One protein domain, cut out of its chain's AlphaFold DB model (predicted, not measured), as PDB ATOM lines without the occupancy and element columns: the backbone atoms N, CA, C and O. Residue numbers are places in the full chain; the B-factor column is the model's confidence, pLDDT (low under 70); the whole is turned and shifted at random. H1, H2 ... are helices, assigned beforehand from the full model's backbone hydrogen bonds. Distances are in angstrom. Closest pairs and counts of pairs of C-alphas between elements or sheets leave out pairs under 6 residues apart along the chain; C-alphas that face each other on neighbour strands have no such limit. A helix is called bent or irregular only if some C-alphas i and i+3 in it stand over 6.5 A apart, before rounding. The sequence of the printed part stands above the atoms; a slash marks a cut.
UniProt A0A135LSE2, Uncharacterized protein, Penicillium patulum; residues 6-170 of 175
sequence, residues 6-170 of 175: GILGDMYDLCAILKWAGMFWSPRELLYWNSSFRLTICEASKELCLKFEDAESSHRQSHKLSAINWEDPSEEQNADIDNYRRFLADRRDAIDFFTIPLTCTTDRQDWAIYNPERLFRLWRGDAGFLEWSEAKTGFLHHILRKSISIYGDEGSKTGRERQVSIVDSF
ATOM      1  N   GLY A   6     169.107 151.008 156.829       85.19
ATOM      2  CA  GLY A   6     167.738 151.514 156.912       85.19
ATOM      3  C   GLY A   6     167.114 151.967 155.586       85.19
ATOM      4  O   GLY A   6     165.909 152.183 155.552       85.19
ATOM      5  N   ILE A   7     167.915 152.107 154.522       88.81
ATOM      6  CA  ILE A   7     167.484 152.636 153.215       88.81
ATOM      7  C   ILE A   7     167.807 151.688 152.051       88.81
ATOM      8  O   ILE A   7     167.781 152.075 150.882       88.81
ATOM      9  N   LEU A   8     168.178 150.436 152.332       84.62
ATOM     10  CA  LEU A   8     168.594 149.493 151.290       84.62
ATOM     11  C   LEU A   8     167.475 149.169 150.292       84.62
ATOM     12  O   LEU A   8     167.765 148.862 149.133       84.62
ATOM     13  N   GLY A   9     166.213 149.252 150.709       82.38
ATOM     14  CA  GLY A   9     165.077 149.149 149.798       82.38
ATOM     15  C   GLY A   9     164.986 150.330 148.830       82.38
ATOM     16  O   GLY A   9     164.689 150.132 147.655       82.38
ATOM     17  N   ASP A  10     165.324 151.536 149.278       88.56
ATOM     18  CA  ASP A  10     165.360 152.732 148.431       88.56
ATOM     19  C   ASP A  10     166.558 152.722 147.473       88.56
ATOM     20  O   ASP A  10     166.426 153.079 146.304       88.56
ATOM     21  N   MET A  11     167.711 152.209 147.917       88.12
ATOM     22  CA  MET A  11     168.852 151.959 147.028       88.12
ATOM     23  C   MET A  11     168.486 150.968 145.916       88.12
ATOM     24  O   MET A  11     168.919 151.107 144.770       88.12
ATOM     25  N   TYR A  12     167.679 149.954 146.239       84.50
ATOM     26  CA  TYR A  12     167.195 149.009 145.241       84.50
ATOM     27  C   TYR A  12     166.292 149.692 144.208       84.50
ATOM     28  O   TYR A  12     166.467 149.456 143.011       84.50
ATOM     29  N   ASP A  13     165.385 150.566 144.648       87.75
ATOM     30  CA  ASP A  13     164.567 151.388 143.752       87.75
ATOM     31  C   ASP A  13     165.457 152.237 142.828       87.75
ATOM     32  O   ASP A  13     165.253 152.226 141.613       87.75
ATOM     33  N   LEU A  14     166.496 152.896 143.360       91.81
ATOM     34  CA  LEU A  14     167.465 153.640 142.549       91.81
ATOM     35  C   LEU A  14     168.119 152.742 141.489       91.81
ATOM     36  O   LEU A  14     168.120 153.078 140.305       91.81
ATOM     37  N   CYS A  15     168.649 151.580 141.881       89.50
ATOM     38  CA  CYS A  15     169.258 150.636 140.943       89.50
ATOM     39  C   CYS A  15     168.273 150.169 139.862       89.50
ATOM     40  O   CYS A  15     168.655 150.049 138.695       89.50
ATOM     41  N   ALA A  16     167.016 149.911 140.230       87.19
ATOM     42  CA  ALA A  16     165.978 149.504 139.297       87.19
ATOM     43  C   ALA A  16     165.678 150.617 138.282       87.19
ATOM     44  O   ALA A  16     165.667 150.348 137.079       87.19
ATOM     45  N   ILE A  17     165.528 151.865 138.740       92.06
ATOM     46  CA  ILE A  17     165.313 153.031 137.872       92.06
ATOM     47  C   ILE A  17     166.503 153.238 136.930       92.06
ATOM     48  O   ILE A  17     166.303 153.430 135.734       92.06
ATOM     49  N   LEU A  18     167.742 153.149 137.419       94.12
ATOM     50  CA  LEU A  18     168.938 153.317 136.582       94.12
ATOM     51  C   LEU A  18     169.089 152.190 135.553       94.12
ATOM     52  O   LEU A  18     169.473 152.438 134.408       94.12
ATOM     53  N   LYS A  19     168.748 150.949 135.921       90.00
ATOM     54  CA  LYS A  19     168.703 149.825 134.977       90.00
ATOM     55  C   LYS A  19     167.635 150.052 133.909       90.00
ATOM     56  O   LYS A  19     167.904 149.822 132.731       90.00
ATOM     57  N   TRP A  20     166.455 150.521 134.314       93.69
ATOM     58  CA  TRP A  20     165.380 150.886 133.398       93.69
ATOM     59  C   TRP A  20     165.801 152.013 132.454       93.69
ATOM     60  O   TRP A  20     165.639 151.884 131.242       93.69
ATOM     61  N   ALA A  21     166.452 153.053 132.977       94.94
ATOM     62  CA  ALA A  21     167.025 154.126 132.180       94.94
ATOM     63  C   ALA A  21     168.009 153.553 131.151       94.94
ATOM     64  O   ALA A  21     167.876 153.819 129.963       94.94
ATOM     65  N   GLY A  22     168.915 152.657 131.547       93.00
ATOM     66  CA  GLY A  22     169.856 152.007 130.627       93.00
ATOM     67  C   GLY A  22     169.211 151.327 129.406       93.00
ATOM     68  O   GLY A  22     169.835 151.263 128.344       93.00
ATOM     69  N   MET A  23     167.951 150.882 129.494       91.94
ATOM     70  CA  MET A  23     167.253 150.235 128.374       91.94
ATOM     71  C   MET A  23     167.089 151.153 127.157       91.94
ATOM     72  O   MET A  23     167.171 150.668 126.025       91.94
ATOM     73  N   PHE A  24     166.962 152.470 127.361       92.88
ATOM     74  CA  PHE A  24     166.801 153.463 126.287       92.88
ATOM     75  C   PHE A  24     168.040 153.602 125.386       92.88
ATOM     76  O   PHE A  24     167.983 154.242 124.335       92.88
ATOM     77  N   TRP A  25     169.165 152.994 125.769       93.50
ATOM     78  CA  TRP A  25     170.392 152.931 124.974       93.50
ATOM     79  C   TRP A  25     170.565 151.601 124.238       93.50
ATOM     80  O   TRP A  25     171.539 151.436 123.502       93.50
ATOM     81  N   SER A  26     169.643 150.650 124.405       92.00
ATOM     82  CA  SER A  26     169.714 149.375 123.696       92.00
ATOM     83  C   SER A  26     169.523 149.570 122.181       92.00
ATOM     84  O   SER A  26     168.793 150.474 121.769       92.00
ATOM     85  N   PRO A  27     170.122 148.720 121.321       89.44
ATOM     86  CA  PRO A  27     170.050 148.885 119.865       89.44
ATOM     87  C   PRO A  27     168.626 149.014 119.307       89.44
ATOM     88  O   PRO A  27     168.407 149.757 118.353       89.44
ATOM     89  N   ARG A  28     167.655 148.327 119.923       88.00
ATOM     90  CA  ARG A  28     166.233 148.418 119.563       88.00
ATOM     91  C   ARG A  28     165.657 149.799 119.881       88.00
ATOM     92  O   ARG A  28     164.967 150.383 119.051       88.00
ATOM     93  N   GLU A  29     165.983 150.329 121.053       89.62
ATOM     94  CA  GLU A  29     165.492 151.617 121.539       89.62
ATOM     95  C   GLU A  29     166.139 152.809 120.816       89.62
ATOM     96  O   GLU A  29     165.508 153.855 120.691       89.62
ATOM     97  N   LEU A  30     167.342 152.652 120.244       86.31
ATOM     98  CA  LEU A  30     168.009 153.703 119.455       86.31
ATOM     99  C   LEU A  30     167.217 154.144 118.215       86.31
ATOM    100  O   LEU A  30     167.347 155.289 117.786       86.31
ATOM    101  N   LEU A  31     166.419 153.243 117.634       84.69
ATOM    102  CA  LEU A  31     165.547 153.550 116.495       84.69
ATOM    103  C   LEU A  31     164.259 154.251 116.930       84.69
ATOM    104  O   LEU A  31     163.646 154.973 116.146       84.69
ATOM    105  N   TYR A  32     163.840 154.025 118.176       86.56
ATOM    106  CA  TYR A  32     162.587 154.538 118.704       86.56
ATOM    107  C   TYR A  32     162.780 155.886 119.409       86.56
ATOM    108  O   TYR A  32     161.964 156.785 119.211       86.56
ATOM    109  N   TRP A  33     163.862 156.086 120.166       91.62
ATOM    110  CA  TRP A  33     164.135 157.316 120.915       91.62
ATOM    111  C   TRP A  33     165.296 158.122 120.332       91.62
ATOM    112  O   TRP A  33     166.440 157.668 120.245       91.62
ATOM    113  N   ASN A  34     165.023 159.383 120.003       92.44
ATOM    114  CA  ASN A  34     166.045 160.299 119.519       92.44
ATOM    115  C   ASN A  34     167.078 160.659 120.608       92.44
ATOM    116  O   ASN A  34     166.900 160.409 121.802       92.44
ATOM    117  N   SER A  35     168.196 161.247 120.180       93.44
ATOM    118  CA  SER A  35     169.297 161.630 121.070       93.44
ATOM    119  C   SER A  35     168.887 162.655 122.130       93.44
ATOM    120  O   SER A  35     169.336 162.543 123.265       93.44
ATOM    121  N   SER A  36     168.017 163.613 121.796       94.00
ATOM    122  CA  SER A  36     167.563 164.639 122.744       94.00
ATOM    123  C   SER A  36     166.801 164.033 123.920       94.00
ATOM    124  O   SER A  36     167.051 164.409 125.061       94.00
ATOM    125  N   PHE A  37     165.926 163.062 123.663       95.06
ATOM    126  CA  PHE A  37     165.190 162.379 124.720       95.06
ATOM    127  C   PHE A  37     166.118 161.549 125.617       95.06
ATOM    128  O   PHE A  37     166.013 161.600 126.839       95.06
ATOM    129  N   ARG A  38     167.086 160.840 125.026       95.12
ATOM    130  CA  ARG A  38     168.073 160.050 125.785       95.12
ATOM    131  C   ARG A  38     168.994 160.922 126.639       95.12
ATOM    132  O   ARG A  38     169.319 160.542 127.760       95.12
ATOM    133  N   LEU A  39     169.378 162.104 126.151       95.69
ATOM    134  CA  LEU A  39     170.113 163.086 126.955       95.69
ATOM    135  C   LEU A  39     169.300 163.524 128.173       95.69
ATOM    136  O   LEU A  39     169.837 163.535 129.275       95.69
ATOM    137  N   THR A  40     168.002 163.768 128.005       96.44
ATOM    138  CA  THR A  40     167.120 164.079 129.134       96.44
ATOM    139  C   THR A  40     167.057 162.950 130.163       96.44
ATOM    140  O   THR A  40     167.109 163.221 131.358       96.44
ATOM    141  N   ILE A  41     167.010 161.683 129.740       96.44
ATOM    142  CA  ILE A  41     167.060 160.558 130.688       96.44
ATOM    143  C   ILE A  41     168.397 160.538 131.441       96.44
ATOM    144  O   ILE A  41     168.415 160.278 132.641       96.44
ATOM    145  N   CYS A  42     169.512 160.840 130.770       96.50
ATOM    146  CA  CYS A  42     170.831 160.922 131.404       96.50
ATOM    147  C   CYS A  42     170.884 162.036 132.465       96.50
ATOM    148  O   CYS A  42     171.313 161.799 133.594       96.50
ATOM    149  N   GLU A  43     170.403 163.232 132.122       96.88
ATOM    150  CA  GLU A  43     170.338 164.384 133.028       96.88
ATOM    151  C   GLU A  43     169.444 164.097 134.238       96.88
ATOM    152  O   GLU A  43     169.879 164.276 135.376       96.88
ATOM    153  N   ALA A  44     168.247 163.554 134.004       97.62
ATOM    154  CA  ALA A  44     167.328 163.159 135.066       97.62
ATOM    155  C   ALA A  44     167.925 162.056 135.954       97.62
ATOM    156  O   ALA A  44     167.769 162.094 137.170       97.62
ATOM    157  N   SER A  45     168.656 161.095 135.377       98.00
ATOM    158  CA  SER A  45     169.309 160.021 136.146       98.00
ATOM    159  C   SER A  45     170.398 160.573 137.059       98.00
ATOM    160  O   SER A  45     170.526 160.136 138.199       98.00
ATOM    161  N   LYS A  46     171.164 161.564 136.586       97.69
ATOM    162  CA  LYS A  46     172.153 162.262 137.414       97.69
ATOM    163  C   LYS A  46     171.482 162.990 138.580       97.69
ATOM    164  O   LYS A  46     171.954 162.876 139.705       97.69
ATOM    165  N   GLU A  47     170.410 163.732 138.314       97.44
ATOM    166  CA  GLU A  47     169.663 164.445 139.355       97.44
ATOM    167  C   GLU A  47     169.064 163.480 140.387       97.44
ATOM    168  O   GLU A  47     169.194 163.712 141.586       97.44
ATOM    169  N   LEU A  48     168.502 162.357 139.935       97.88
ATOM    170  CA  LEU A  48     167.979 161.303 140.803       97.88
ATOM    171  C   LEU A  48     169.054 160.747 141.749       97.88
ATOM    172  O   LEU A  48     168.785 160.594 142.938       97.88
ATOM    173  N   CYS A  49     170.268 160.481 141.250       97.50
ATOM    174  CA  CYS A  49     171.379 160.024 142.090       97.50
ATOM    175  C   CYS A  49     171.749 161.053 143.165       97.50
ATOM    176  O   CYS A  49     171.900 160.682 144.323       97.50
ATOM    177  N   LEU A  50     171.847 162.338 142.803       96.94
ATOM    178  CA  LEU A  50     172.156 163.404 143.765       96.94
ATOM    179  C   LEU A  50     171.075 163.512 144.847       96.94
ATOM    180  O   LEU A  50     171.381 163.632 146.027       96.94
ATOM    181  N   LYS A  51     169.802 163.404 144.463       96.88
ATOM    182  CA  LYS A  51     168.693 163.426 145.422       96.88
ATOM    183  C   LYS A  51     168.654 162.203 146.332       96.88
ATOM    184  O   LYS A  51     168.253 162.320 147.486       96.88
ATOM    185  N   PHE A  52     169.080 161.045 145.837       95.94
ATOM    186  CA  PHE A  52     169.255 159.872 146.684       95.94
ATOM    187  C   PHE A  52     170.389 160.073 147.700       95.94
ATOM    188  O   PHE A  52     170.223 159.724 148.865       95.94
ATOM    189  N   GLU A  53     171.511 160.678 147.295       94.69
ATOM    190  CA  GLU A  53     172.609 161.030 148.208       94.69
ATOM    191  C   GLU A  53     172.159 162.023 149.294       94.69
ATOM    192  O   GLU A  53     172.524 161.860 150.462       94.69
ATOM    193  N   ASP A  54     171.325 163.006 148.937       95.25
ATOM    194  CA  ASP A  54     170.708 163.933 149.894       95.25
ATOM    195  C   ASP A  54     169.823 163.176 150.902       95.25
ATOM    196  O   ASP A  54     169.972 163.347 152.115       95.25
ATOM    197  N   ALA A  55     168.943 162.291 150.420       95.75
ATOM    198  CA  ALA A  55     168.065 161.486 151.270       95.75
ATOM    199  C   ALA A  55     168.854 160.552 152.205       95.75
ATOM    200  O   ALA A  55     168.558 160.473 153.401       95.75
ATOM    201  N   GLU A  56     169.898 159.888 151.697       94.25
ATOM    202  CA  GLU A  56     170.796 159.072 152.517       94.25
ATOM    203  C   GLU A  56     171.488 159.921 153.588       94.25
ATOM    204  O   GLU A  56     171.587 159.499 154.744       94.25
ATOM    205  N   SER A  57     171.969 161.108 153.222       93.06
ATOM    206  CA  SER A  57     172.659 162.006 154.148       93.06
ATOM    207  C   SER A  57     171.733 162.459 155.277       93.06
ATOM    208  O   SER A  57     172.130 162.397 156.444       93.06
ATOM    209  N   SER A  58     170.487 162.819 154.956       94.88
ATOM    210  CA  SER A  58     169.448 163.158 155.935       94.88
ATOM    211  C   SER A  58     169.155 161.997 156.889       94.88
ATOM    212  O   SER A  58     169.152 162.188 158.109       94.88
ATOM    213  N   HIS A  59     168.982 160.779 156.363       94.06
ATOM    214  CA  HIS A  59     168.773 159.572 157.173       94.06
ATOM    215  C   HIS A  59     169.971 159.276 158.082       94.06
ATOM    216  O   HIS A  59     169.838 159.009 159.275       94.06
ATOM    217  N   ARG A  60     171.193 159.357 157.550       91.88
ATOM    218  CA  ARG A  60     172.405 159.144 158.351       91.88
ATOM    219  C   ARG A  60     172.538 160.183 159.456       91.88
ATOM    220  O   ARG A  60     172.938 159.827 160.563       91.88
ATOM    221  N   GLN A  61     172.198 161.439 159.185       92.44
ATOM    222  CA  GLN A  61     172.269 162.508 160.172       92.44
ATOM    223  C   GLN A  61     171.239 162.327 161.294       92.44
ATOM    224  O   GLN A  61     171.602 162.492 162.459       92.44
ATOM    225  N   SER A  62     169.996 161.939 160.984       93.25
ATOM    226  CA  SER A  62     168.958 161.710 162.006       93.25
ATOM    227  C   SER A  62     169.319 160.575 162.969       93.25
ATOM    228  O   SER A  62     168.994 160.639 164.154       93.25
ATOM    229  N   HIS A  63     170.056 159.576 162.481       90.44
ATOM    230  CA  HIS A  63     170.561 158.451 163.268       90.44
ATOM    231  C   HIS A  63     172.004 158.636 163.759       90.44
ATOM    232  O   HIS A  63     172.606 157.681 164.247       90.44
ATOM    233  N   LYS A  64     172.574 159.845 163.619       88.69
ATOM    234  CA  LYS A  64     173.959 160.198 163.991       88.69
ATOM    235  C   LYS A  64     175.046 159.294 163.388       88.69
ATOM    236  O   LYS A  64     176.184 159.275 163.848       88.69
ATOM    237  N   LEU A  65     174.740 158.599 162.297       84.69
ATOM    238  CA  LEU A  65     175.664 157.687 161.623       84.69
ATOM    239  C   LEU A  65     176.802 158.422 160.912       84.69
ATOM    240  O   LEU A  65     177.852 157.837 160.666       84.69
ATOM    241  N   SER A  66     176.594 159.692 160.557       78.12
ATOM    242  CA  SER A  66     177.595 160.524 159.875       78.12
ATOM    243  C   SER A  66     178.766 160.931 160.778       78.12
ATOM    244  O   SER A  66     179.803 161.336 160.265       78.12
ATOM    245  N   ALA A  67     178.604 160.834 162.101       74.44
ATOM    246  CA  ALA A  67     179.627 161.170 163.090       74.44
ATOM    247  C   ALA A  67     180.376 159.937 163.630       74.44
ATOM    248  O   ALA A  67     181.290 160.093 164.435       74.44
ATOM    249  N   ILE A  68     180.000 158.727 163.192       72.69
ATOM    250  CA  ILE A  68     180.621 157.487 163.662       72.69
ATOM    251  C   ILE A  68     182.052 157.398 163.131       72.69
ATOM    252  O   ILE A  68     182.289 157.340 161.922       72.69
ATOM    253  N   ASN A  69     182.995 157.314 164.061       77.94
ATOM    254  CA  ASN A  69     184.348 156.855 163.814       77.94
ATOM    255  C   ASN A  69     184.450 155.398 164.282       77.94
ATOM    256  O   ASN A  69     184.540 155.137 165.473       77.94
ATOM    257  N   TRP A  70     184.493 154.448 163.348       72.00
ATOM    258  CA  TRP A  70     184.548 153.010 163.655       72.00
ATOM    259  C   TRP A  70     185.785 152.566 164.454       72.00
ATOM    260  O   TRP A  70     185.815 151.441 164.948       72.00
ATOM    261  N   GLU A  71     186.799 153.424 164.566       78.06
ATOM    262  CA  GLU A  71     188.003 153.190 165.369       78.06
ATOM    263  C   GLU A  71     187.901 153.770 166.791       78.06
ATOM    264  O   GLU A  71     188.787 153.536 167.611       78.06
ATOM    265  N   ASP A  72     186.840 154.522 167.099       77.50
ATOM    266  CA  ASP A  72     186.587 155.105 168.415       77.50
ATOM    267  C   ASP A  72     185.808 154.116 169.307       77.50
ATOM    268  O   ASP A  72     184.657 153.787 169.010       77.50
ATOM    269  N   PRO A  73     186.399 153.636 170.418       76.62
ATOM    270  CA  PRO A  73     185.748 152.695 171.321       76.62
ATOM    271  C   PRO A  73     184.830 153.372 172.357       76.62
ATOM    272  O   PRO A  73     184.404 152.699 173.298       76.62
ATOM    273  N   SER A  74     184.563 154.680 172.251       85.56
ATOM    274  CA  SER A  74     183.778 155.425 173.239       85.56
ATOM    275  C   SER A  74     182.378 154.836 173.468       85.56
ATOM    276  O   SER A  74     181.711 154.319 172.567       85.56
ATOM    277  N   GLU A  75     181.908 154.917 174.717       85.06
ATOM    278  CA  GLU A  75     180.560 154.466 175.090       85.06
ATOM    279  C   GLU A  75     179.472 155.246 174.337       85.06
ATOM    280  O   GLU A  75     178.426 154.694 174.006       85.06
ATOM    281  N   GLU A  76     179.745 156.508 174.009       83.62
ATOM    282  CA  GLU A  76     178.851 157.398 173.268       83.62
ATOM    283  C   GLU A  76     178.617 156.898 171.835       83.62
ATOM    284  O   GLU A  76     177.465 156.781 171.410       83.62
ATOM    285  N   GLN A  77     179.675 156.507 171.112       83.81
ATOM    286  CA  GLN A  77     179.523 155.931 169.771       83.81
ATOM    287  C   GLN A  77     178.852 154.562 169.787       83.81
ATOM    288  O   GLN A  77     177.990 154.283 168.951       83.81
ATOM    289  N   ASN A  78     179.201 153.718 170.761       83.88
ATOM    290  CA  ASN A  78     178.539 152.429 170.931       83.88
ATOM    291  C   ASN A  78     177.037 152.603 171.204       83.88
ATOM    292  O   ASN A  78     176.222 151.887 170.620       83.88
ATOM    293  N   ALA A  79     176.654 153.596 172.012       87.38
ATOM    294  CA  ALA A  79     175.255 153.912 172.273       87.38
ATOM    295  C   ALA A  79     174.514 154.374 171.009       87.38
ATOM    296  O   ALA A  79     173.393 153.919 170.770       87.38
ATOM    297  N   ASP A  80     175.117 155.230 170.178       88.00
ATOM    298  CA  ASP A  80     174.511 155.675 168.916       88.00
ATOM    299  C   ASP A  80     174.353 154.509 167.910       88.00
ATOM    300  O   ASP A  80     173.287 154.361 167.302       88.00
ATOM    301  N   ILE A  81     175.343 153.612 167.805       86.44
ATOM    302  CA  ILE A  81     175.249 152.380 166.997       86.44
ATOM    303  C   ILE A  81     174.127 151.469 167.509       86.44
ATOM    304  O   ILE A  81     173.329 150.958 166.717       86.44
ATOM    305  N   ASP A  82     174.040 151.257 168.820       89.44
ATOM    306  CA  ASP A  82     173.020 150.395 169.414       89.44
ATOM    307  C   ASP A  82     171.616 150.991 169.293       89.44
ATOM    308  O   ASP A  82     170.658 150.254 169.053       89.44
ATOM    309  N   ASN A  83     171.477 152.316 169.380       91.38
ATOM    310  CA  ASN A  83     170.219 153.005 169.089       91.38
ATOM    311  C   ASN A  83     169.771 152.737 167.648       91.38
ATOM    312  O   ASN A  83     168.604 152.417 167.418       91.38
ATOM    313  N   TYR A  84     170.692 152.803 166.683       90.75
ATOM    314  CA  TYR A  84     170.371 152.496 165.293       90.75
ATOM    315  C   TYR A  84     170.013 151.018 165.084       90.75
ATOM    316  O   TYR A  84     169.065 150.706 164.366       90.75
ATOM    317  N   ARG A  85     170.703 150.090 165.758       89.12
ATOM    318  CA  ARG A  85     170.345 148.660 165.736       89.12
ATOM    319  C   ARG A  85     168.950 148.405 166.304       89.12
ATOM    320  O   ARG A  85     168.217 147.613 165.719       89.12
ATOM    321  N   ARG A  86     168.575 149.076 167.400       90.44
ATOM    322  CA  ARG A  86     167.214 148.994 167.964       90.44
ATOM    323  C   ARG A  86     166.177 149.536 166.988       90.44
ATOM    324  O   ARG A  86     165.220 148.834 166.707       90.44
ATOM    325  N   PHE A  87     166.431 150.694 166.378       90.75
ATOM    326  CA  PHE A  87     165.571 151.228 165.317       90.75
ATOM    327  C   PHE A  87     165.351 150.217 164.176       90.75
ATOM    328  O   PHE A  87     164.220 150.014 163.738       90.75
ATOM    329  N   LEU A  88     166.413 149.548 163.707       88.00
ATOM    330  CA  LEU A  88     166.300 148.517 162.670       88.00
ATOM    331  C   LEU A  88     165.530 147.277 163.152       88.00
ATOM    332  O   LEU A  88     164.808 146.673 162.362       88.00
ATOM    333  N   ALA A  89     165.677 146.886 164.418       86.19
ATOM    334  CA  ALA A  89     164.910 145.789 165.002       86.19
ATOM    335  C   ALA A  89     163.412 146.132 165.066       86.19
ATOM    336  O   ALA A  89     162.604 145.376 164.535       86.19
ATOM    337  N   ASP A  90     163.064 147.317 165.574       85.62
ATOM    338  CA  ASP A  90     161.679 147.802 165.643       85.62
ATOM    339  C   ASP A  90     161.044 147.873 164.243       85.62
ATOM    340  O   ASP A  90     159.904 147.460 164.028       85.62
ATOM    341  N   ARG A  91     161.811 148.343 163.250       83.38
ATOM    342  CA  ARG A  91     161.418 148.320 161.833       83.38
ATOM    343  C   ARG A  91     161.122 146.910 161.346       83.38
ATOM    344  O   ARG A  91     160.129 146.709 160.656       83.38
ATOM    345  N   ARG A  92     161.991 145.953 161.675       79.56
ATOM    346  CA  ARG A  92     161.866 144.555 161.254       79.56
ATOM    347  C   ARG A  92     160.626 143.890 161.832       79.56
ATOM    348  O   ARG A  92     159.975 143.144 161.112       79.56
ATOM    349  N   ASP A  93     160.279 144.211 163.069       78.94
ATOM    350  CA  ASP A  93     159.070 143.697 163.715       78.94
ATOM    351  C   ASP A  93     157.793 144.299 163.104       78.94
ATOM    352  O   ASP A  93     156.745 143.661 163.076       78.94
ATOM    353  N   ALA A  94     157.874 145.510 162.549       77.00
ATOM    354  CA  ALA A  94     156.752 146.187 161.901       77.00
ATOM    355  C   ALA A  94     156.592 145.865 160.394       77.00
ATOM    356  O   ALA A  94     155.661 146.357 159.753       77.00
ATOM    357  N   ILE A  95     157.475 145.044 159.810       71.62
ATOM    358  CA  ILE A  95     157.523 144.746 158.366       71.62
ATOM    359  C   ILE A  95     156.420 143.779 157.884       71.62
ATOM    360  O   ILE A  95     156.186 143.705 156.675       71.62
ATOM    361  N   ASP A  96     155.675 143.126 158.783       59.59
ATOM    362  CA  ASP A  96     154.594 142.165 158.465       59.59
ATOM    363  C   ASP A  96     153.489 142.704 157.514       59.59
ATOM    364  O   ASP A  96     152.657 141.937 157.032       59.59
ATOM    365  N   PHE A  97     153.483 144.005 157.189       54.50
ATOM    366  CA  PHE A  97     152.448 144.686 156.400       54.50
ATOM    367  C   PHE A  97     152.824 145.108 154.961       54.50
ATOM    368  O   PHE A  97     151.991 145.722 154.290       54.50
ATOM    369  N   PHE A  98     154.022 144.818 154.436       54.84
ATOM    370  CA  PHE A  98     154.410 145.327 153.105       54.84
ATOM    371  C   PHE A  98     154.029 144.416 151.926       54.84
ATOM    372  O   PHE A  98     154.437 143.259 151.832       54.84
ATOM    373  N   THR A  99     153.283 144.986 150.972       51.50
ATOM    374  CA  THR A  99     152.915 144.337 149.702       51.50
ATOM    375  C   THR A  99     154.048 144.508 148.687       51.50
ATOM    376  O   THR A  99     154.540 145.616 148.481       51.50
ATOM    377  N   ILE A 100     154.476 143.411 148.064       52.91
ATOM    378  CA  ILE A 100     155.635 143.379 147.164       52.91
ATOM    379  C   ILE A 100     155.318 144.020 145.788       52.91
ATOM    380  O   ILE A 100     154.195 143.858 145.305       52.91
ATOM    381  N   PRO A 101     156.272 144.691 145.099       48.88
ATOM    382  CA  PRO A 101     156.054 145.209 143.748       48.88
ATOM    383  C   PRO A 101     155.701 144.127 142.713       48.88
ATOM    384  O   PRO A 101     156.348 143.081 142.612       48.88
ATOM    385  N   LEU A 102     154.674 144.422 141.912       46.59
ATOM    386  CA  LEU A 102     154.066 143.553 140.904       46.59
ATOM    387  C   LEU A 102     154.838 143.610 139.561       46.59
ATOM    388  O   LEU A 102     154.393 144.262 138.626       46.59
ATOM    389  N   THR A 103     155.928 142.835 139.438       47.62
ATOM    390  CA  THR A 103     156.534 142.316 138.167       47.62
ATOM    391  C   THR A 103     157.358 143.292 137.274       47.62
ATOM    392  O   THR A 103     157.219 144.496 137.417       47.62
ATOM    393  N   CYS A 104     158.282 142.904 136.358       45.62
ATOM    394  CA  CYS A 104     158.629 141.624 135.681       45.62
ATOM    395  C   CYS A 104     160.162 141.468 135.431       45.62
ATOM    396  O   CYS A 104     160.763 142.286 134.735       45.62
ATOM    397  N   THR A 105     160.850 140.436 135.937       50.69
ATOM    398  CA  THR A 105     161.264 139.184 135.235       50.69
ATOM    399  C   THR A 105     161.970 138.319 136.299       50.69
ATOM    400  O   THR A 105     162.976 138.793 136.809       50.69
ATOM    401  N   THR A 106     161.407 137.243 136.870       51.38
ATOM    402  CA  THR A 106     161.087 135.869 136.385       51.38
ATOM    403  C   THR A 106     162.271 134.890 136.361       51.38
ATOM    404  O   THR A 106     162.437 134.149 135.394       51.38
ATOM    405  N   ASP A 107     163.054 134.826 137.436       47.28
ATOM    406  CA  ASP A 107     163.789 133.625 137.837       47.28
ATOM    407  C   ASP A 107     163.421 133.177 139.271       47.28
ATOM    408  O   ASP A 107     163.043 133.951 140.144       47.28
ATOM    409  N   ARG A 108     163.494 131.870 139.527       45.88
ATOM    410  CA  ARG A 108     162.962 131.132 140.695       45.88
ATOM    411  C   ARG A 108     163.594 131.524 142.050       45.88
ATOM    412  O   ARG A 108     163.090 131.150 143.105       45.88
ATOM    413  N   GLN A 109     164.683 132.282 141.976       50.50
ATOM    414  CA  GLN A 109     165.524 132.905 142.999       50.50
ATOM    415  C   GLN A 109     164.988 134.280 143.459       50.50
ATOM    416  O   GLN A 109     165.381 134.784 144.509       50.50
ATOM    417  N   ASP A 110     164.108 134.899 142.668       43.00
ATOM    418  CA  ASP A 110     163.765 136.324 142.755       43.00
ATOM    419  C   ASP A 110     162.995 136.721 144.028       43.00
ATOM    420  O   ASP A 110     162.880 137.907 144.329       43.00
ATOM    421  N   TRP A 111     162.456 135.758 144.785       48.31
ATOM    422  CA  TRP A 111     161.402 136.053 145.768       48.31
ATOM    423  C   TRP A 111     161.457 135.307 147.106       48.31
ATOM    424  O   TRP A 111     160.892 135.797 148.074       48.31
ATOM    425  N   ALA A 112     162.187 134.199 147.247       45.94
ATOM    426  CA  ALA A 112     162.442 133.604 148.577       45.94
ATOM    427  C   ALA A 112     163.523 134.376 149.377       45.94
ATOM    428  O   ALA A 112     163.784 134.097 150.543       45.94
ATOM    429  N   ILE A 113     164.171 135.321 148.686       44.91
ATOM    430  CA  ILE A 113     165.443 136.000 148.969       44.91
ATOM    431  C   ILE A 113     165.243 137.532 148.919       44.91
ATOM    432  O   ILE A 113     166.208 138.293 148.984       44.91
ATOM    433  N   TYR A 114     163.988 137.999 148.810       53.12
ATOM    434  CA  TYR A 114     163.562 139.392 148.995       53.12
ATOM    435  C   TYR A 114     163.968 139.824 150.416       53.12
ATOM    436  O   TYR A 114     163.260 139.622 151.396       53.12
ATOM    437  N   ASN A 115     165.230 140.239 150.506       57.03
ATOM    438  CA  ASN A 115     166.067 140.240 151.696       57.03
ATOM    439  C   ASN A 115     165.419 141.108 152.788       57.03
ATOM    440  O   ASN A 115     165.038 142.234 152.468       57.03
ATOM    441  N   PRO A 116     165.317 140.656 154.053       58.00
ATOM    442  CA  PRO A 116     164.814 141.489 155.147       58.00
ATOM    443  C   PRO A 116     165.529 142.843 155.248       58.00
ATOM    444  O   PRO A 116     164.920 143.828 155.640       58.00
ATOM    445  N   GLU A 117     166.786 142.930 154.809       54.38
ATOM    446  CA  GLU A 117     167.509 144.199 154.723       54.38
ATOM    447  C   GLU A 117     166.951 145.148 153.646       54.38
ATOM    448  O   GLU A 117     166.962 146.356 153.823       54.38
ATOM    449  N   ARG A 118     166.412 144.630 152.536       58.53
ATOM    450  CA  ARG A 118     165.796 145.419 151.447       58.53
ATOM    451  C   ARG A 118     164.365 145.868 151.758       58.53
ATOM    452  O   ARG A 118     163.799 146.655 151.003       58.53
ATOM    453  N   LEU A 119     163.777 145.366 152.845       65.75
ATOM    454  CA  LEU A 119     162.510 145.865 153.390       65.75
ATOM    455  C   LEU A 119     162.716 147.144 154.205       65.75
ATOM    456  O   LEU A 119     161.756 147.878 154.440       65.75
ATOM    457  N   PHE A 120     163.959 147.448 154.587       79.75
ATOM    458  CA  PHE A 120     164.296 148.739 155.159       79.75
ATOM    459  C   PHE A 120     164.250 149.810 154.071       79.75
ATOM    460  O   PHE A 120     165.191 150.024 153.303       79.75
ATOM    461  N   ARG A 121     163.072 150.413 153.991       86.50
ATOM    462  CA  ARG A 121     162.734 151.566 153.173       86.50
ATOM    463  C   ARG A 121     162.408 152.708 154.101       86.50
ATOM    464  O   ARG A 121     161.842 152.462 155.165       86.50
ATOM    465  N   LEU A 122     162.678 153.923 153.663       89.19
ATOM    466  CA  LEU A 122     162.174 155.124 154.295       89.19
ATOM    467  C   LEU A 122     160.642 155.056 154.355       89.19
ATOM    468  O   LEU A 122     159.969 154.737 153.371       89.19
ATOM    469  N   TRP A 123     160.081 155.333 155.526       88.19
ATOM    470  CA  TRP A 123     158.645 155.460 155.759       88.19
ATOM    471  C   TRP A 123     158.283 156.926 155.951       88.19
ATOM    472  O   TRP A 123     159.128 157.763 156.270       88.19
ATOM    473  N   ARG A 124     156.993 157.245 155.809       87.12
ATOM    474  CA  ARG A 124     156.481 158.579 156.142       87.12
ATOM    475  C   ARG A 124     156.875 158.935 157.578       87.12
ATOM    476  O   ARG A 124     156.500 158.233 158.512       87.12
ATOM    477  N   GLY A 125     157.604 160.039 157.726       87.75
ATOM    478  CA  GLY A 125     158.157 160.498 159.003       87.75
ATOM    479  C   GLY A 125     159.662 160.269 159.155       87.75
ATOM    480  O   GLY A 125     160.272 160.923 159.997       87.75
ATOM    481  N   ASP A 126     160.276 159.424 158.322       92.12
ATOM    482  CA  ASP A 126     161.731 159.282 158.297       92.12
ATOM    483  C   ASP A 126     162.397 160.488 157.640       92.12
ATOM    484  O   ASP A 126     161.898 161.057 156.665       92.12
ATOM    485  N   ALA A 127     163.580 160.835 158.143       94.50
ATOM    486  CA  ALA A 127     164.442 161.807 157.490       94.50
ATOM    487  C   ALA A 127     164.890 161.271 156.121       94.50
ATOM    488  O   ALA A 127     165.367 160.142 156.028       94.50
ATOM    489  N   GLY A 128     164.744 162.073 155.065       93.50
ATOM    490  CA  GLY A 128     165.040 161.665 153.690       93.50
ATOM    491  C   GLY A 128     163.849 161.065 152.934       93.50
ATOM    492  O   GLY A 128     163.928 160.927 151.713       93.50
ATOM    493  N   PHE A 129     162.743 160.702 153.606       93.94
ATOM    494  CA  PHE A 129     161.588 160.083 152.937       93.94
ATOM    495  C   PHE A 129     160.979 161.005 151.880       93.94
ATOM    496  O   PHE A 129     160.718 160.578 150.753       93.94
ATOM    497  N   LEU A 130     160.734 162.265 152.250       93.94
ATOM    498  CA  LEU A 130     160.092 163.227 151.363       93.94
ATOM    499  C   LEU A 130     160.994 163.515 150.162       93.94
ATOM    500  O   LEU A 130     160.539 163.432 149.025       93.94
ATOM    501  N   GLU A 131     162.277 163.762 150.419       94.31
ATOM    502  CA  GLU A 131     163.289 164.024 149.402       94.31
ATOM    503  C   GLU A 131     163.372 162.876 148.393       94.31
ATOM    504  O   GLU A 131     163.378 163.109 147.183       94.31
ATOM    505  N   TRP A 132     163.371 161.629 148.874       95.56
ATOM    506  CA  TRP A 132     163.417 160.465 147.999       95.56
ATOM    507  C   TRP A 132     162.122 160.257 147.205       95.56
ATOM    508  O   TRP A 132     162.158 159.976 146.003       95.56
ATOM    509  N   SER A 133     160.965 160.430 147.846       94.00
ATOM    510  CA  SER A 133     159.662 160.310 147.186       94.00
ATOM    511  C   SER A 133     159.484 161.356 146.080       94.00
ATOM    512  O   SER A 133     159.058 161.035 144.965       94.00
ATOM    513  N   GLU A 134     159.864 162.605 146.355       95.00
ATOM    514  CA  GLU A 134     159.840 163.696 145.380       95.00
ATOM    515  C   GLU A 134     160.831 163.461 144.239       95.00
ATOM    516  O   GLU A 134     160.507 163.746 143.088       95.00
ATOM    517  N   ALA A 135     162.006 162.890 144.517       96.75
ATOM    518  CA  ALA A 135     163.000 162.587 143.494       96.75
ATOM    519  C   ALA A 135     162.501 161.553 142.477       96.75
ATOM    520  O   ALA A 135     162.607 161.777 141.269       96.75
ATOM    521  N   LYS A 136     161.904 160.445 142.943       95.50
ATOM    522  CA  LYS A 136     161.329 159.414 142.060       95.50
ATOM    523  C   LYS A 136     160.210 159.984 141.187       95.50
ATOM    524  O   LYS A 136     160.189 159.776 139.971       95.50
ATOM    525  N   THR A 137     159.311 160.751 141.800       95.19
ATOM    526  CA  THR A 137     158.182 161.394 141.116       95.19
ATOM    527  C   THR A 137     158.658 162.443 140.112       95.19
ATOM    528  O   THR A 137     158.219 162.468 138.961       95.19
ATOM    529  N   GLY A 138     159.607 163.285 140.522       96.19
ATOM    530  CA  GLY A 138     160.225 164.311 139.693       96.19
ATOM    531  C   GLY A 138     160.930 163.721 138.476       96.19
ATOM    532  O   GLY A 138     160.725 164.207 137.364       96.19
ATOM    533  N   PHE A 139     161.676 162.629 138.661       97.19
ATOM    534  CA  PHE A 139     162.325 161.892 137.579       97.19
ATOM    535  C   PHE A 139     161.315 161.424 136.522       97.19
ATOM    536  O   PHE A 139     161.457 161.754 135.339       97.19
ATOM    537  N   LEU A 140     160.261 160.710 136.937       95.94
ATOM    538  CA  LEU A 140     159.255 160.190 136.007       95.94
ATOM    539  C   LEU A 140     158.511 161.327 135.293       95.94
ATOM    540  O   LEU A 140     158.389 161.321 134.065       95.94
ATOM    541  N   HIS A 141     158.071 162.348 136.034       95.12
ATOM    542  CA  HIS A 141     157.397 163.513 135.460       95.12
ATOM    543  C   HIS A 141     158.273 164.274 134.466       95.12
ATOM    544  O   HIS A 141     157.776 164.723 133.428       95.12
ATOM    545  N   HIS A 142     159.568 164.418 134.750       95.81
ATOM    546  CA  HIS A 142     160.497 165.087 133.849       95.81
ATOM    547  C   HIS A 142     160.600 164.345 132.509       95.81
ATOM    548  O   HIS A 142     160.472 164.961 131.444       95.81
ATOM    549  N   ILE A 143     160.739 163.018 132.553       95.38
ATOM    550  CA  ILE A 143     160.795 162.170 131.357       95.38
ATOM    551  C   ILE A 143     159.483 162.243 130.573       95.38
ATOM    552  O   ILE A 143     159.506 162.465 129.360       95.38
ATOM    553  N   LEU A 144     158.335 162.120 131.241       93.69
ATOM    554  CA  LEU A 144     157.026 162.201 130.590       93.69
ATOM    555  C   LEU A 144     156.822 163.552 129.898       93.69
ATOM    556  O   LEU A 144     156.466 163.594 128.719       93.69
ATOM    557  N   ARG A 145     157.134 164.659 130.582       92.06
ATOM    558  CA  ARG A 145     157.041 166.011 130.014       92.06
ATOM    559  C   ARG A 145     157.931 166.168 128.785       92.06
ATOM    560  O   ARG A 145     157.515 166.764 127.790       92.06
ATOM    561  N   LYS A 146     159.151 165.629 128.826       93.31
ATOM    562  CA  LYS A 146     160.057 165.698 127.679       93.31
ATOM    563  C   LYS A 146     159.582 164.834 126.515       93.31
ATOM    564  O   LYS A 146     159.702 165.263 125.370       93.31
ATOM    565  N   SER A 147     159.015 163.663 126.798       92.00
ATOM    566  CA  SER A 147     158.428 162.789 125.781       92.00
ATOM    567  C   SER A 147     157.343 163.531 124.995       92.00
ATOM    568  O   SER A 147     157.426 163.604 123.769       92.00
ATOM    569  N   ILE A 148     156.416 164.199 125.696       88.19
ATOM    570  CA  ILE A 148     155.373 165.047 125.086       88.19
ATOM    571  C   ILE A 148     156.002 166.140 124.220       88.19
ATOM    572  O   ILE A 148     155.677 166.300 123.045       88.19
ATOM    573  N   SER A 149     156.953 166.885 124.788       89.75
ATOM    574  CA  SER A 149     157.586 168.010 124.094       89.75
ATOM    575  C   SER A 149     158.288 167.607 122.793       89.75
ATOM    576  O   SER A 149     158.428 168.451 121.913       89.75
ATOM    577  N   ILE A 150     158.781 166.370 122.688       89.81
ATOM    578  CA  ILE A 150     159.544 165.894 121.529       89.81
ATOM    579  C   ILE A 150     158.649 165.176 120.514       89.81
ATOM    580  O   ILE A 150     158.845 165.343 119.311       89.81
ATOM    581  N   TYR A 151     157.710 164.349 120.978       87.38
ATOM    582  CA  TYR A 151     156.974 163.410 120.125       87.38
ATOM    583  C   TYR A 151     155.506 163.788 119.883       87.38
ATOM    584  O   TYR A 151     154.819 163.063 119.166       87.38
ATOM    585  N   GLY A 152     155.049 164.926 120.414       76.31
ATOM    586  CA  GLY A 152     153.709 165.468 120.190       76.31
ATOM    587  C   GLY A 152     152.859 165.515 121.460       76.31
ATOM    588  O   GLY A 152     153.170 164.873 122.462       76.31
ATOM    589  N   ASP A 153     151.780 166.296 121.406       65.25
ATOM    590  CA  ASP A 153     150.835 166.466 122.514       65.25
ATOM    591  C   ASP A 153     150.118 165.154 122.907       65.25
ATOM    592  O   ASP A 153     150.169 164.145 122.195       65.25
ATOM    593  N   GLU A 154     149.414 165.170 124.047       57.34
ATOM    594  CA  GLU A 154     148.591 164.053 124.556       57.34
ATOM    595  C   GLU A 154     147.458 163.624 123.591       57.34
ATOM    596  O   GLU A 154     146.837 162.560 123.756       57.34
ATOM    597  N   GLY A 155     147.178 164.449 122.575       58.88
ATOM    598  CA  GLY A 155     146.232 164.185 121.493       58.88
ATOM    599  C   GLY A 155     146.828 163.363 120.347       58.88
ATOM    600  O   GLY A 155     146.082 162.696 119.626       58.88
ATOM    601  N   SER A 156     148.154 163.343 120.191       72.88
ATOM    602  CA  SER A 156     148.825 162.539 119.172       72.88
ATOM    603  C   SER A 156     148.872 161.057 119.568       72.88
ATOM    604  O   SER A 156     149.309 160.685 120.661       72.88
ATOM    605  N   LYS A 157     148.447 160.172 118.656       75.75
ATOM    606  CA  LYS A 157     148.468 158.714 118.875       75.75
ATOM    607  C   LYS A 157     149.870 158.218 119.260       75.75
ATOM    608  O   LYS A 157     150.018 157.467 120.219       75.75
ATOM    609  N   THR A 158     150.893 158.708 118.563       76.56
ATOM    610  CA  THR A 158     152.299 158.347 118.789       76.56
ATOM    611  C   THR A 158     152.838 158.857 120.129       76.56
ATOM    612  O   THR A 158     153.584 158.141 120.794       76.56
ATOM    613  N   GLY A 159     152.472 160.075 120.547       80.75
ATOM    614  CA  GLY A 159     152.864 160.624 121.848       80.75
ATOM    615  C   GLY A 159     152.243 159.839 123.002       80.75
ATOM    616  O   GLY A 159     152.947 159.453 123.935       80.75
ATOM    617  N   ARG A 160     150.954 159.496 122.890       82.44
ATOM    618  CA  ARG A 160     150.243 158.689 123.891       82.44
ATOM    619  C   ARG A 160     150.821 157.279 124.031       82.44
ATOM    620  O   ARG A 160     151.056 156.834 125.146       82.44
ATOM    621  N   GLU A 161     151.096 156.591 122.921       86.62
ATOM    622  CA  GLU A 161     151.724 155.258 122.940       86.62
ATOM    623  C   GLU A 161     153.089 155.279 123.653       86.62
ATOM    624  O   GLU A 161     153.408 154.378 124.427       86.62
ATOM    625  N   ARG A 162     153.876 156.344 123.451       88.56
ATOM    626  CA  ARG A 162     155.169 156.538 124.124       88.56
ATOM    627  C   ARG A 162     155.028 156.802 125.617       88.56
ATOM    628  O   ARG A 162     155.822 156.276 126.389       88.56
ATOM    629  N   GLN A 163     154.055 157.613 126.026       89.25
ATOM    630  CA  GLN A 163     153.779 157.857 127.444       89.25
ATOM    631  C   GLN A 163     153.364 156.577 128.159       89.25
ATOM    632  O   GLN A 163     153.935 156.261 129.197       89.25
ATOM    633  N   VAL A 164     152.419 155.831 127.580       89.25
ATOM    634  CA  VAL A 164     151.963 154.547 128.122       89.25
ATOM    635  C   VAL A 164     153.145 153.591 128.250       89.25
ATOM    636  O   VAL A 164     153.364 153.047 129.319       89.25
ATOM    637  N   SER A 165     153.996 153.493 127.224       89.56
ATOM    638  CA  SER A 165     155.221 152.685 127.289       89.56
ATOM    639  C   SER A 165     156.158 153.090 128.440       89.56
ATOM    640  O   SER A 165     156.690 152.225 129.133       89.56
ATOM    641  N   ILE A 166     156.348 154.392 128.688       92.38
ATOM    642  CA  ILE A 166     157.175 154.884 129.805       92.38
ATOM    643  C   ILE A 166     156.547 154.516 131.153       92.38
ATOM    644  O   ILE A 166     157.254 153.998 132.010       92.38
ATOM    645  N   VAL A 167     155.247 154.770 131.336       91.31
ATOM    646  CA  VAL A 167     154.535 154.508 132.598       91.31
ATOM    647  C   VAL A 167     154.468 153.011 132.887       91.31
ATOM    648  O   VAL A 167     154.863 152.588 133.969       91.31
ATOM    649  N   ASP A 168     154.048 152.209 131.911       89.12
ATOM    650  CA  ASP A 168     153.848 150.764 132.065       89.12
ATOM    651  C   ASP A 168     155.162 150.010 132.300       89.12
ATOM    652  O   ASP A 168     155.161 148.915 132.859       89.12
ATOM    653  N   SER A 169     156.291 150.570 131.855       89.44
ATOM    654  CA  SER A 169     157.609 149.960 132.047       89.44
ATOM    655  C   SER A 169     158.372 150.495 133.256       89.44
ATOM    656  O   SER A 169     159.417 149.930 133.586       89.44
ATOM    657  N   PHE A 170     157.906 151.570 133.903       90.88
ATOM    658  CA  PHE A 170     158.633 152.189 135.009       90.88
ATOM    659  C   PHE A 170     158.698 151.231 136.214       90.88
ATOM    660  O   PHE A 170     157.674 150.684 136.621       90.88
TER     661      PHE A 170
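Overview. This is residues 6 to 170 of the 175 residues of an uncharacterized protein of Penicillium patulum (UniProt A0A135LSE2). Three long helices, H1, H3 and H6, lie nearly side by side as an up-and-down bundle, their centres making a triangle, with H7 folded back on the last residues of H6. H4 slants past the end of the bundle where H1 begins, and a long loop from H4 leads back to the small H5 on the first part of H1; of that loop, residues 105 to 110 stick out. The printed part has 165 residues with seven named helices, H1 to H7 in chain order, and no named strand: all helix. It is loose, with a radius of gyration of the C-alphas of 19.5 A, and elongated, spanning 63 by 34 by 28 A.

Arrangement. Begin with the longest helix, H3, residues 35 to 62. It touches H6, residues 129 to 151, where the closest C-alphas, of Ala 55 and Glu 131, are 5.7 A apart; the two run opposite ways at a shallow tilt of 7 degrees. H3 also touches H1, residues 6 to 23, opposite ways at a shallow tilt of 6 degrees, with the C-alphas of Ala 21 and Ile 41 closest at 6.6 A. H1 and H6 are close but not clearly touching: the closest C-alphas, of Asp 10 and Trp 132, are 8.0 A apart. Look next at H7, residues 157 to 169, which forms a helical hairpin with H6; it touches residues 144 to 151 of H6 alone, closest at the C-alphas of Tyr 151 and Gly 159, 5.3 A. H5, residues 116 to 119, touches residues 6 to 12 of H1 alone, with the C-alphas of Gly 9 and Arg 118 closest at 4.1 A. H4, residues 75 to 93, is close to H1 but not clearly touching, at a steep tilt of 67 degrees, with the C-alphas of Gly 6 and Leu 88 closest at 6.6 A. H2, residues 29 to 32, touches no helix. Every O i to N i+4 pair is within hydrogen-bond range in H3, H4, H6 and H7, and 13 of 14 are in H1; H2 and H5 are too short for such a pair.

Along the chain. Find C-alpha 35 at (169.297, 161.630, 121.070); from there H3 runs 40.9 A to C-alpha 62 at (168.958, 161.710, 162.006). H6 is 33.3 A long, H1 28.6 A, H4 26.6 A and H7 18.3 A. H1 is irregular: C-alphas 6 and 9 are 8.0 A apart. H7 ends at C-alpha 169, (157.609, 149.960, 132.047).

Size, cuts and confidence. The two C-alphas farthest apart, of Ser 74 and Lys 157, are 64.9 A apart. The printed part has no cut. The links from H3 to H4 and from H4 to H5 are long, with 12 and 22 residues. The model's pLDDT is under 70 at residues 96 to 119 and 153 to 155.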